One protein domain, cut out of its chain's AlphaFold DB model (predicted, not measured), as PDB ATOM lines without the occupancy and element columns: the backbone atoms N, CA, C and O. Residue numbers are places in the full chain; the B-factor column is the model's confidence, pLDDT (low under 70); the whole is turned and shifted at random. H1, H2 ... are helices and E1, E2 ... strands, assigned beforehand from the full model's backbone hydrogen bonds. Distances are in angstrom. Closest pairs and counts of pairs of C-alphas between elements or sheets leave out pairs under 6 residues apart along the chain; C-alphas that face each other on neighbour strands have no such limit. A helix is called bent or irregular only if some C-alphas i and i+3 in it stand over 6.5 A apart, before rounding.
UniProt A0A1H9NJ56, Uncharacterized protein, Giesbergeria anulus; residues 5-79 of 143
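Overview. This is residues 5 to 79 of the 143 residues of an uncharacterized protein of Giesbergeria anulus (UniProt A0A1H9NJ56). The domain is elongated, with a small three-stranded sheet at one end and a V of two helices, H1 and H2, at the other. H1 follows straight after strand E2, and H2 folds back from the closed tip of the V; H3 sits at the V's open end, between it and the sheet, and the short H4 lies on the way back to the last strand. The printed part has 75 residues, with four named helices and three named strands in the order E1, E2, H1, H2, H3, H4, E3; the sheet's order is E1, E2, E3, antiparallel throughout, and the class is mixed, helices and strands. The whole is only just compact, close to loose, with a radius of gyration of the C-alphas of 13.4 A, and its C-alphas span 44 by 25 by 18 A.

Along the chain. Strand E2, residues 14 to 18, is 13.7 A long from first to last C-alpha. Strand E1, residues 5 to 8, is 10.3 A long and begins at C-alpha 5, (-13.463, -12.451, -0.930). Strand E3, residues 75 to 78, is 9.2 A long and ends at C-alpha 78, (-11.595, -21.744, -10.919). Helix H1, residues 19 to 34, is 21.1 A long and ends at C-alpha 34, (-11.361, 11.234, 10.590). H1 has a kink of 43 degrees near residue 28 and is irregular, with C-alphas 29 and 32 at 7.6 A. Helix H2, residues 38 to 52, is 19.8 A long and only just irregular, with C-alphas 44 and 47 at 6.9 A. Helix H3, residues 54 to 64, is 15.6 A long, and helix H4, residues 67 to 70, is 6.0 A long.

Arrangement. In the sheet, E2 is the inner strand and E1 and E3 are the edge strands. E1 and E2 form a hairpin, antiparallel at 157 degrees between their directions, with N 7 and O 15 at 2.8 A and N 17 and O 5 at 2.9 A, within hydrogen-bond range. E2 and E3 are antiparallel at 152 degrees, with N 16 and O 75 at 2.8 A and N 75 and O 16 at 2.8 A, within hydrogen-bond range. H3 is on the sheet, but only just, with 5 pairs of C-alphas within 10 A; it only grazes the sheet with its residues 54 to 61. H3 touches H1, about perpendicular at 74 degrees; the closest C-alphas are those of Ile 22 and Ala 61, 6.2 A apart, and in H1 residues 19 to 26 alone take part. H1 touches H2 at a steep tilt of 56 degrees, opposite ways; their closest C-alphas, those of Ala 31 and Val 38, are 4.8 A apart. H2 and H3 touch only at the corner by their link, and only just, with 3 pairs of C-alphas within 8 A; the closest are those of Phe 50 and Ile 57, 5.9 A apart. H4 is close to H1 but not clearly touching, with the closest C-alphas, those of Met 21 and Phe 70, 7.2 A apart. H2 is apart from E1, E2 and E3. In H3 every O i to N i+4 pair is within hydrogen-bond range, in H1 9 of 12 and in H2 9 of 11; H4 is too short for such a pair.

Size, cuts and confidence. The two C-alphas farthest apart, those of Gly 35 and Ser 79, are 44.1 A from each other. The first and last printed C-alphas, those of Met 5 and Ser 79, are 16.6 A apart. The printed part has no cut, and each link between named elements is tight. The mean pLDDT of the printed part of this model is 97.0, and no printed residue is under 70.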
ATOM      1  N   MET A   5     -12.075 -12.004  -0.993       97.19
ATOM      2  CA  MET A   5     -13.463 -12.451  -0.930       97.19
ATOM      3  C   MET A   5     -13.769 -13.238  -2.202       97.19
ATOM      4  O   MET A   5     -13.524 -12.739  -3.300       97.19
ATOM      5  N   THR A   6     -14.285 -14.461  -2.068       97.62
ATOM      6  CA  THR A   6     -14.629 -15.317  -3.211       97.62
ATOM      7  C   THR A   6     -16.103 -15.225  -3.579       97.62
ATOM      8  O   THR A   6     -16.962 -15.213  -2.701       97.62
ATOM      9  N   ILE A   7     -16.393 -15.241  -4.877       96.69
ATOM     10  CA  ILE A   7     -17.729 -15.153  -5.457       96.69
ATOM     11  C   ILE A   7     -17.935 -16.353  -6.381       96.69
ATOM     12  O   ILE A   7     -17.150 -16.571  -7.307       96.69
ATOM     13  N   ALA A   8     -18.995 -17.123  -6.134       96.44
ATOM     14  CA  ALA A   8     -19.470 -18.140  -7.062       96.44
ATOM     15  C   ALA A   8     -20.345 -17.473  -8.130       96.44
ATOM     16  O   ALA A   8     -21.361 -16.852  -7.815       96.44
ATOM     17  N   MET A   9     -19.938 -17.587  -9.389       94.88
ATOM     18  CA  MET A   9     -20.645 -17.003 -10.523       94.88
ATOM     19  C   MET A   9     -21.772 -17.918 -11.024       94.88
ATOM     20  O   MET A   9     -21.715 -19.135 -10.819       94.88
ATOM     21  N   PRO A  10     -22.772 -17.377 -11.747       94.75
ATOM     22  CA  PRO A  10     -23.849 -18.177 -12.339       94.75
ATOM     23  C   PRO A  10     -23.361 -19.282 -13.289       94.75
ATOM     24  O   PRO A  10     -23.979 -20.340 -13.382       94.75
ATOM     25  N   ASP A  11     -22.229 -19.066 -13.963       92.31
ATOM     26  CA  ASP A  11     -21.584 -20.059 -14.829       92.31
ATOM     27  C   ASP A  11     -20.828 -21.152 -14.049       92.31
ATOM     28  O   ASP A  11     -20.198 -22.004 -14.665       92.31
ATOM     29  N   LYS A  12     -20.901 -21.141 -12.709       93.00
ATOM     30  CA  LYS A  12     -20.186 -22.005 -11.754       93.00
ATOM     31  C   LYS A  12     -18.671 -21.772 -11.670       93.00
ATOM     32  O   LYS A  12     -17.982 -22.560 -11.024       93.00
ATOM     33  N   SER A  13     -18.134 -20.711 -12.277       95.62
ATOM     34  CA  SER A  13     -16.764 -20.273 -11.982       95.62
ATOM     35  C   SER A  13     -16.666 -19.655 -10.584       95.62
ATOM     36  O   SER A  13     -17.644 -19.123 -10.058       95.62
ATOM     37  N   ILE A  14     -15.477 -19.704  -9.979       97.19
ATOM     38  CA  ILE A  14     -15.179 -18.982  -8.738       97.19
ATOM     39  C   ILE A  14     -14.207 -17.856  -9.060       97.19
ATOM     40  O   ILE A  14     -13.154 -18.078  -9.663       97.19
ATOM     41  N   TRP A  15     -14.553 -16.651  -8.626       97.94
ATOM     42  CA  TRP A  15     -13.711 -15.464  -8.715       97.94
ATOM     43  C   TRP A  15     -13.361 -14.956  -7.325       97.94
ATOM     44  O   TRP A  15     -14.048 -15.260  -6.357       97.94
ATOM     45  N   ALA A  16     -12.291 -14.184  -7.230       97.88
ATOM     46  CA  ALA A  16     -11.812 -13.567  -6.010       97.88
ATOM     47  C   ALA A  16     -11.584 -12.075  -6.238       97.88
ATOM     48  O   ALA A  16     -11.040 -11.683  -7.269       97.88
ATOM     49  N   VAL A  17     -11.952 -11.255  -5.259       97.75
ATOM     50  CA  VAL A  17     -11.647  -9.821  -5.234       97.75
ATOM     51  C   VAL A  17     -10.812  -9.484  -3.996       97.75
ATOM     52  O   VAL A  17     -11.004 -10.107  -2.945       97.75
ATOM     53  N   PRO A  18      -9.856  -8.546  -4.089       97.50
ATOM     54  CA  PRO A  18      -9.002  -8.186  -2.963       97.50
ATOM     55  C   PRO A  18      -9.797  -7.434  -1.889       97.50
ATOM     56  O   PRO A  18     -10.373  -6.379  -2.150       97.50
ATOM     57  N   VAL A  19      -9.774  -7.938  -0.650       98.06
ATOM     58  CA  VAL A  19     -10.457  -7.283   0.486       98.06
ATOM     59  C   VAL A  19      -9.849  -5.914   0.786       98.06
ATOM     60  O   VAL A  19     -10.542  -5.016   1.247       98.06
ATOM     61  N   GLU A  20      -8.570  -5.712   0.476       97.00
ATOM     62  CA  GLU A  20      -7.906  -4.417   0.636       97.00
ATOM     63  C   GLU A  20      -8.578  -3.298  -0.174       97.00
ATOM     64  O   GLU A  20      -8.712  -2.186   0.332       97.00
ATOM     65  N   MET A  21      -9.070  -3.587  -1.386       97.88
ATOM     66  CA  MET A  21      -9.812  -2.593  -2.173       97.88
ATOM     67  C   MET A  21     -11.160  -2.259  -1.535       97.88
ATOM     68  O   MET A  21     -11.538  -1.094  -1.486       97.88
ATOM     69  N   ILE A  22     -11.852  -3.265  -0.992       98.31
ATOM     70  CA  ILE A  22     -13.121  -3.078  -0.272       98.31
ATOM     71  C   ILE A  22     -12.890  -2.208   0.972       98.31
ATOM     72  O   ILE A  22     -13.628  -1.257   1.221       98.31
ATOM     73  N   ALA A  23     -11.826  -2.500   1.724       98.31
ATOM     74  CA  ALA A  23     -11.458  -1.758   2.923       98.31
ATOM     75  C   ALA A  23     -11.104  -0.302   2.598       98.31
ATOM     76  O   ALA A  23     -11.577   0.614   3.263       98.31
ATOM     77  N   ARG A  24     -10.320  -0.071   1.540       98.12
ATOM     78  CA  ARG A  24      -9.981   1.284   1.094       98.12
ATOM     79  C   ARG A  24     -11.219   2.062   0.651       98.12
ATOM     80  O   ARG A  24     -11.378   3.196   1.079       98.12
ATOM     81  N   HIS A  25     -12.130   1.437  -0.098       98.44
ATOM     82  CA  HIS A  25     -13.392   2.066  -0.496       98.44
ATOM     83  C   HIS A  25     -14.241   2.483   0.715       98.44
ATOM     84  O   HIS A  25     -14.802   3.576   0.749       98.44
ATOM     85  N   ARG A  26     -14.319   1.630   1.749       98.38
ATOM     86  CA  ARG A  26     -15.011   1.971   3.001       98.38
ATOM     87  C   ARG A  26     -14.329   3.114   3.750       98.38
ATOM     88  O   ARG A  26     -15.001   4.040   4.192       98.38
ATOM     89  N   ALA A  27     -13.006   3.076   3.855       98.44
ATOM     90  CA  ALA A  27     -12.237   4.126   4.513       98.44
ATOM     91  C   ALA A  27     -12.353   5.480   3.795       98.44
ATOM     92  O   ALA A  27     -12.441   6.515   4.445       98.44
ATOM     93  N   GLU A  28     -12.404   5.492   2.461       98.44
ATOM     94  CA  GLU A  28     -12.649   6.704   1.671       98.44
ATOM     95  C   GLU A  28     -14.032   7.299   1.955       98.44
ATOM     96  O   GLU A  28     -14.156   8.515   2.101       98.44
ATOM     97  N   HIS A  29     -15.056   6.453   2.108       98.12
ATOM     98  CA  HIS A  29     -16.404   6.894   2.465       98.12
ATOM     99  C   HIS A  29     -16.450   7.583   3.839       98.12
ATOM    100  O   HIS A  29     -17.051   8.651   3.976       98.12
ATOM    101  N   TYR A  30     -15.787   7.006   4.845       97.94
ATOM    102  CA  TYR A  30     -15.798   7.519   6.219       97.94
ATOM    103  C   TYR A  30     -14.659   8.492   6.545       97.94
ATOM    104  O   TYR A  30     -14.614   9.022   7.653       97.94
ATOM    105  N   ALA A  31     -13.770   8.807   5.598       98.31
ATOM    106  CA  ALA A  31     -12.600   9.658   5.831       98.31
ATOM    107  C   ALA A  31     -12.945  11.002   6.495       98.31
ATOM    108  O   ALA A  31     -12.190  11.494   7.332       98.31
ATOM    109  N   ASN A  32     -14.107  11.583   6.182       97.81
ATOM    110  CA  ASN A  32     -14.563  12.846   6.767       97.81
ATOM    111  C   ASN A  32     -14.754  12.785   8.294       97.81
ATOM    112  O   ASN A  32     -14.506  13.783   8.969       97.81
ATOM    113  N   GLU A  33     -15.110  11.627   8.856       97.69
ATOM    114  CA  GLU A  33     -15.201  11.420  10.312       97.69
ATOM    115  C   GLU A  33     -13.818  11.423  10.985       97.69
ATOM    116  O   GLU A  33     -13.688  11.678  12.182       97.69
ATOM    117  N   PHE A  34     -12.765  11.237  10.187       97.19
ATOM    118  CA  PHE A  34     -11.361  11.234  10.590       97.19
ATOM    119  C   PHE A  34     -10.613  12.482  10.097       97.19
ATOM    120  O   PHE A  34      -9.388  12.479   9.997       97.19
ATOM    121  N   GLY A  35     -11.334  13.570   9.799       97.25
ATOM    122  CA  GLY A  35     -10.741  14.827   9.333       97.25
ATOM    123  C   GLY A  35     -10.267  14.795   7.876       97.25
ATOM    124  O   GLY A  35      -9.386  15.565   7.506       97.25
ATOM    125  N   GLY A  36     -10.834  13.905   7.061       97.50
ATOM    126  CA  GLY A  36     -10.457  13.687   5.662       97.50
ATOM    127  C   GLY A  36      -9.275  12.729   5.474       97.50
ATOM    128  O   GLY A  36      -8.809  12.565   4.348       97.50
ATOM    129  N   ASP A  37      -8.779  12.100   6.544       98.19
ATOM    130  CA  ASP A  37      -7.646  11.173   6.487       98.19
ATOM    131  C   ASP A  37      -8.119   9.730   6.248       98.19
ATOM    132  O   ASP A  37      -8.593   9.035   7.153       98.19
ATOM    133  N   VAL A  38      -7.967   9.280   5.001       98.25
ATOM    134  CA  VAL A  38      -8.320   7.921   4.562       98.25
ATOM    135  C   VAL A  38      -7.485   6.863   5.277       98.25
ATOM    136  O   VAL A  38      -8.017   5.831   5.669       98.25
ATOM    137  N   GLU A  39      -6.185   7.092   5.475       98.12
ATOM    138  CA  GLU A  39      -5.309   6.097   6.104       98.12
ATOM    139  C   GLU A  39      -5.637   5.945   7.590       98.12
ATOM    140  O   GLU A  39      -5.615   4.836   8.133       98.12
ATOM    141  N   LYS A  40      -6.021   7.046   8.244       98.25
ATOM    142  CA  LYS A  40      -6.526   7.010   9.613       98.25
ATOM    143  C   LYS A  40      -7.863   6.271   9.709       98.25
ATOM    144  O   LYS A  40      -7.973   5.368  10.533       98.25
ATOM    145  N   SER A  41      -8.830   6.583   8.841       98.44
ATOM    146  CA  SER A  41     -10.114   5.861   8.774       98.44
ATOM    147  C   SER A  41      -9.919   4.363   8.503       98.44
ATOM    148  O   SER A  41     -10.546   3.507   9.130       98.44
ATOM    149  N   LEU A  42      -8.974   4.022   7.624       97.94
ATOM    150  CA  LEU A  42      -8.640   2.639   7.313       97.94
ATOM    151  C   LEU A  42      -8.080   1.911   8.540       97.94
ATOM    152  O   LEU A  42      -8.538   0.820   8.867       97.94
ATOM    153  N   LYS A  43      -7.092   2.504   9.216       98.06
ATOM    154  CA  LYS A  43      -6.364   1.864  10.318       98.06
ATOM    155  C   LYS A  43      -7.161   1.805  11.621       98.06
ATOM    156  O   LYS A  43      -7.047   0.816  12.339       98.06
ATOM    157  N   GLU A  44      -7.882   2.868  11.959       97.94
ATOM    158  CA  GLU A  44      -8.543   3.010  13.263       97.94
ATOM    159  C   GLU A  44      -9.968   2.447  13.281       97.94
ATOM    160  O   GLU A  44     -10.437   2.070  14.352       97.94
ATOM    161  N   ASP A  45     -10.627   2.340  12.124       97.88
ATOM    162  CA  ASP A  45     -12.022   1.895  12.029       97.88
ATOM    163  C   ASP A  45     -12.188   0.684  11.104       97.88
ATOM    164  O   ASP A  45     -12.539  -0.408  11.551       97.88
ATOM    165  N   THR A  46     -11.854   0.824   9.820       97.75
ATOM    166  CA  THR A  46     -12.211  -0.209   8.834       97.75
ATOM    167  C   THR A  46     -11.459  -1.530   9.033       97.75
ATOM    168  O   THR A  46     -12.074  -2.595   8.996       97.75
ATOM    169  N   VAL A  47     -10.138  -1.497   9.240       97.62
ATOM    170  CA  VAL A  47      -9.331  -2.713   9.446       97.62
ATOM    171  C   VAL A  47      -9.758  -3.468  10.712       97.62
ATOM    172  O   VAL A  47     -10.022  -4.663  10.584       97.62
ATOM    173  N   PRO A  48      -9.895  -2.828  11.894       97.44
ATOM    174  CA  PRO A  48     -10.411  -3.497  13.089       97.44
ATOM    175  C   PRO A  48     -11.762  -4.186  12.870       97.44
ATOM    176  O   PRO A  48     -11.913  -5.349  13.247       97.44
ATOM    177  N   ILE A  49     -12.713  -3.512  12.211       96.94
ATOM    178  CA  ILE A  49     -14.034  -4.083  11.914       96.94
ATOM    179  C   ILE A  49     -13.884  -5.309  11.007       96.94
ATOM    180  O   ILE A  49     -14.312  -6.397  11.387       96.94
ATOM    181  N   PHE A  50     -13.194  -5.180   9.871       97.19
ATOM    182  CA  PHE A  50     -13.026  -6.264   8.889       97.19
ATOM    183  C   PHE A  50     -12.185  -7.446   9.407       97.19
ATOM    184  O   PHE A  50     -12.281  -8.565   8.895       97.19
ATOM    185  N   GLU A  51     -11.313  -7.224  10.392       95.69
ATOM    186  CA  GLU A  51     -10.580  -8.301  11.061       95.69
ATOM    187  C   GLU A  51     -11.442  -9.042  12.084       95.69
ATOM    188  O   GLU A  51     -11.263 -10.252  12.243       95.69
ATOM    189  N   SER A  52     -12.374  -8.339  12.733       96.19
ATOM    190  CA  SER A  52     -13.297  -8.909  13.717       96.19
ATOM    191  C   SER A  52     -14.509  -9.606  13.094       96.19
ATOM    192  O   SER A  52     -14.958 -10.616  13.634       96.19
ATOM    193  N   ASP A  53     -15.000  -9.107  11.957       95.38
ATOM    194  CA  ASP A  53     -16.225  -9.578  11.321       95.38
ATOM    195  C   ASP A  53     -16.098  -9.591   9.789       95.38
ATOM    196  O   ASP A  53     -15.899  -8.568   9.130       95.38
ATOM    197  N   THR A  54     -16.207 -10.782   9.200       95.12
ATOM    198  CA  THR A  54     -16.179 -10.949   7.743       95.12
ATOM    199  C   THR A  54     -17.507 -10.620   7.069       95.12
ATOM    200  O   THR A  54     -17.506 -10.363   5.864       95.12
ATOM    201  N   ASP A  55     -18.622 -10.622   7.803       97.12
ATOM    202  CA  ASP A  55     -19.923 -10.251   7.248       97.12
ATOM    203  C   ASP A  55     -19.976  -8.752   6.929       97.12
ATOM    204  O   ASP A  55     -20.536  -8.380   5.901       97.12
ATOM    205  N   GLU A  56     -19.268  -7.912   7.688       97.94
ATOM    206  CA  GLU A  56     -19.089  -6.480   7.398       97.94
ATOM    207  C   GLU A  56     -18.368  -6.229   6.061       97.94
ATOM    208  O   GLU A  56     -18.716  -5.315   5.310       97.94
ATOM    209  N   ILE A  57     -17.397  -7.080   5.699       98.19
ATOM    210  CA  ILE A  57     -16.731  -7.014   4.385       98.19
ATOM    211  C   ILE A  57     -17.756  -7.250   3.273       98.19
ATOM    212  O   ILE A  57     -17.778  -6.537   2.266       98.19
ATOM    213  N   LYS A  58     -18.580  -8.289   3.445       97.69
ATOM    214  CA  LYS A  58     -19.575  -8.705   2.459       97.69
ATOM    215  C   LYS A  58     -20.683  -7.666   2.332       97.69
ATOM    216  O   LYS A  58     -21.031  -7.316   1.208       97.69
ATOM    217  N   ASP A  59     -21.224  -7.196   3.451       98.19
ATOM    218  CA  ASP A  59     -22.291  -6.198   3.470       98.19
ATOM    219  C   ASP A  59     -21.841  -4.919   2.764       98.19
ATOM    220  O   ASP A  59     -22.490  -4.467   1.816       98.19
ATOM    221  N   TRP A  60     -20.650  -4.420   3.116       98.38
ATOM    222  CA  TRP A  60     -20.097  -3.237   2.474       98.38
ATOM    223  C   TRP A  60     -19.942  -3.421   0.963       98.38
ATOM    224  O   TRP A  60     -20.403  -2.582   0.187       98.38
ATOM    225  N   ALA A  61     -19.322  -4.526   0.539       97.88
ATOM    226  CA  ALA A  61     -19.057  -4.793  -0.869       97.88
ATOM    227  C   ALA A  61     -20.336  -4.954  -1.701       97.88
ATOM    228  O   ALA A  61     -20.370  -4.506  -2.841       97.88
ATOM    229  N   VAL A  62     -21.376  -5.589  -1.156       97.38
ATOM    230  CA  VAL A  62     -22.639  -5.821  -1.877       97.38
ATOM    231  C   VAL A  62     -23.483  -4.551  -1.962       97.38
ATOM    232  O   VAL A  62     -24.111  -4.312  -2.991       97.38
ATOM    233  N   ASN A  63     -23.504  -3.742  -0.902       98.19
ATOM    234  CA  ASN A  63     -24.396  -2.586  -0.821       98.19
ATOM    235  C   ASN A  63     -23.778  -1.292  -1.377       98.19
ATOM    236  O   ASN A  63     -24.522  -0.404  -1.788       98.19
ATOM    237  N   ASN A  64     -22.444  -1.170  -1.394       98.50
ATOM    238  CA  ASN A  64     -21.753   0.089  -1.718       98.50
ATOM    239  C   ASN A  64     -20.784  -0.003  -2.900       98.50
ATOM    240  O   ASN A  64     -20.251   1.025  -3.310       98.50
ATOM    241  N   MET A  65     -20.532  -1.200  -3.435       98.12
ATOM    242  CA  MET A  65     -19.616  -1.408  -4.558       98.12
ATOM    243  C   MET A  65     -20.268  -2.254  -5.654       98.12
ATOM    244  O   MET A  65     -21.230  -2.987  -5.441       98.12
ATOM    245  N   ASN A  66     -19.701  -2.173  -6.849       97.25
ATOM    246  CA  ASN A  66     -20.062  -2.929  -8.033       97.25
ATOM    247  C   ASN A  66     -18.840  -3.660  -8.597       97.25
ATOM    248  O   ASN A  66     -17.688  -3.348  -8.304       97.25
ATOM    249  N   TRP A  67     -19.087  -4.608  -9.503       95.44
ATOM    250  CA  TRP A  67     -18.019  -5.371 -10.160       95.44
ATOM    251  C   TRP A  67     -16.971  -4.489 -10.862       95.44
ATOM    252  O   TRP A  67     -15.790  -4.829 -10.893       95.44
ATOM    253  N   ALA A  68     -17.394  -3.351 -11.419       96.62
ATOM    254  CA  ALA A  68     -16.507  -2.425 -12.118       96.62
ATOM    255  C   ALA A  68     -15.509  -1.715 -11.184       96.62
ATOM    256  O   ALA A  68     -14.420  -1.368 -11.640       96.62
ATOM    257  N   ASP A  69     -15.825  -1.566  -9.894       97.00
ATOM    258  CA  ASP A  69     -14.979  -0.840  -8.934       97.00
ATOM    259  C   ASP A  69     -13.661  -1.574  -8.653       97.00
ATOM    260  O   ASP A  69     -12.664  -0.971  -8.261       97.00
ATOM    261  N   PHE A  70     -13.609  -2.879  -8.936       96.25
ATOM    262  CA  PHE A  70     -12.377  -3.663  -8.854       96.25
ATOM    263  C   PHE A  70     -11.419  -3.408 -10.025       96.25
ATOM    264  O   PHE A  70     -10.254  -3.792  -9.950       96.25
ATOM    265  N   ASN A  71     -11.865  -2.748 -11.099       94.19
ATOM    266  CA  ASN A  71     -11.035  -2.270 -12.211       94.19
ATOM    267  C   ASN A  71     -10.020  -3.305 -12.749       94.19
ATOM    268  O   ASN A  71      -8.851  -2.998 -12.976       94.19
ATOM    269  N   GLY A  72     -10.441  -4.567 -12.886       94.44
ATOM    270  CA  GLY A  72      -9.602  -5.650 -13.410       94.44
ATOM    271  C   GLY A  72      -8.734  -6.375 -12.375       94.44
ATOM    272  O   GLY A  72      -8.042  -7.320 -12.741       94.44
ATOM    273  N   HIS A  73      -8.789  -5.997 -11.096       95.00
ATOM    274  CA  HIS A  73      -8.042  -6.657 -10.014       95.00
ATOM    275  C   HIS A  73      -8.719  -7.935  -9.495       95.00
ATOM    276  O   HIS A  73      -8.192  -8.606  -8.607       95.00
ATOM    277  N   GLN A  74      -9.882  -8.291 -10.037       95.69
ATOM    278  CA  GLN A  74     -10.512  -9.581  -9.803       95.69
ATOM    279  C   GLN A  74      -9.686 -10.729 -10.407       95.69
ATOM    280  O   GLN A  74      -9.193 -10.656 -11.532       95.69
ATOM    281  N   ILE A  75      -9.583 -11.833  -9.675       94.88
ATOM    282  CA  ILE A  75      -8.806 -13.012 -10.061       94.88
ATOM    283  C   ILE A  75      -9.764 -14.182 -10.242       94.88
ATOM    284  O   ILE A  75     -10.526 -14.515  -9.335       94.88
ATOM    285  N   LYS A  76      -9.720 -14.848 -11.397       96.00
ATOM    286  CA  LYS A  76     -10.450 -16.105 -11.589       96.00
ATOM    287  C   LYS A  76      -9.713 -17.229 -10.860       96.00
ATOM    288  O   LYS A  76      -8.568 -17.524 -11.191       96.00
ATOM    289  N   ILE A  77     -10.369 -17.849  -9.884       96.25
ATOM    290  CA  ILE A  77      -9.806 -18.928  -9.057       96.25
ATOM    291  C   ILE A  77     -10.052 -20.288  -9.701       96.25
ATOM    292  O   ILE A  77      -9.154 -21.124  -9.757       96.25
ATOM    293  N   SER A  78     -11.260 -20.510 -10.216       94.50
ATOM    294  CA  SER A  78     -11.595 -21.744 -10.919       94.50
ATOM    295  C   SER A  78     -12.561 -21.487 -12.068       94.50
ATOM    296  O   SER A  78     -13.446 -20.632 -12.008       94.50
ATOM    297  N   SER A  79     -12.377 -22.241 -13.146       92.31
ATOM    298  CA  SER A  79     -13.398 -22.393 -14.181       92.31
ATOM    299  C   SER A  79     -14.437 -23.420 -13.726       92.31
ATOM    300  O   SER A  79     -14.110 -24.268 -12.890       92.31
TER     301      SER A  79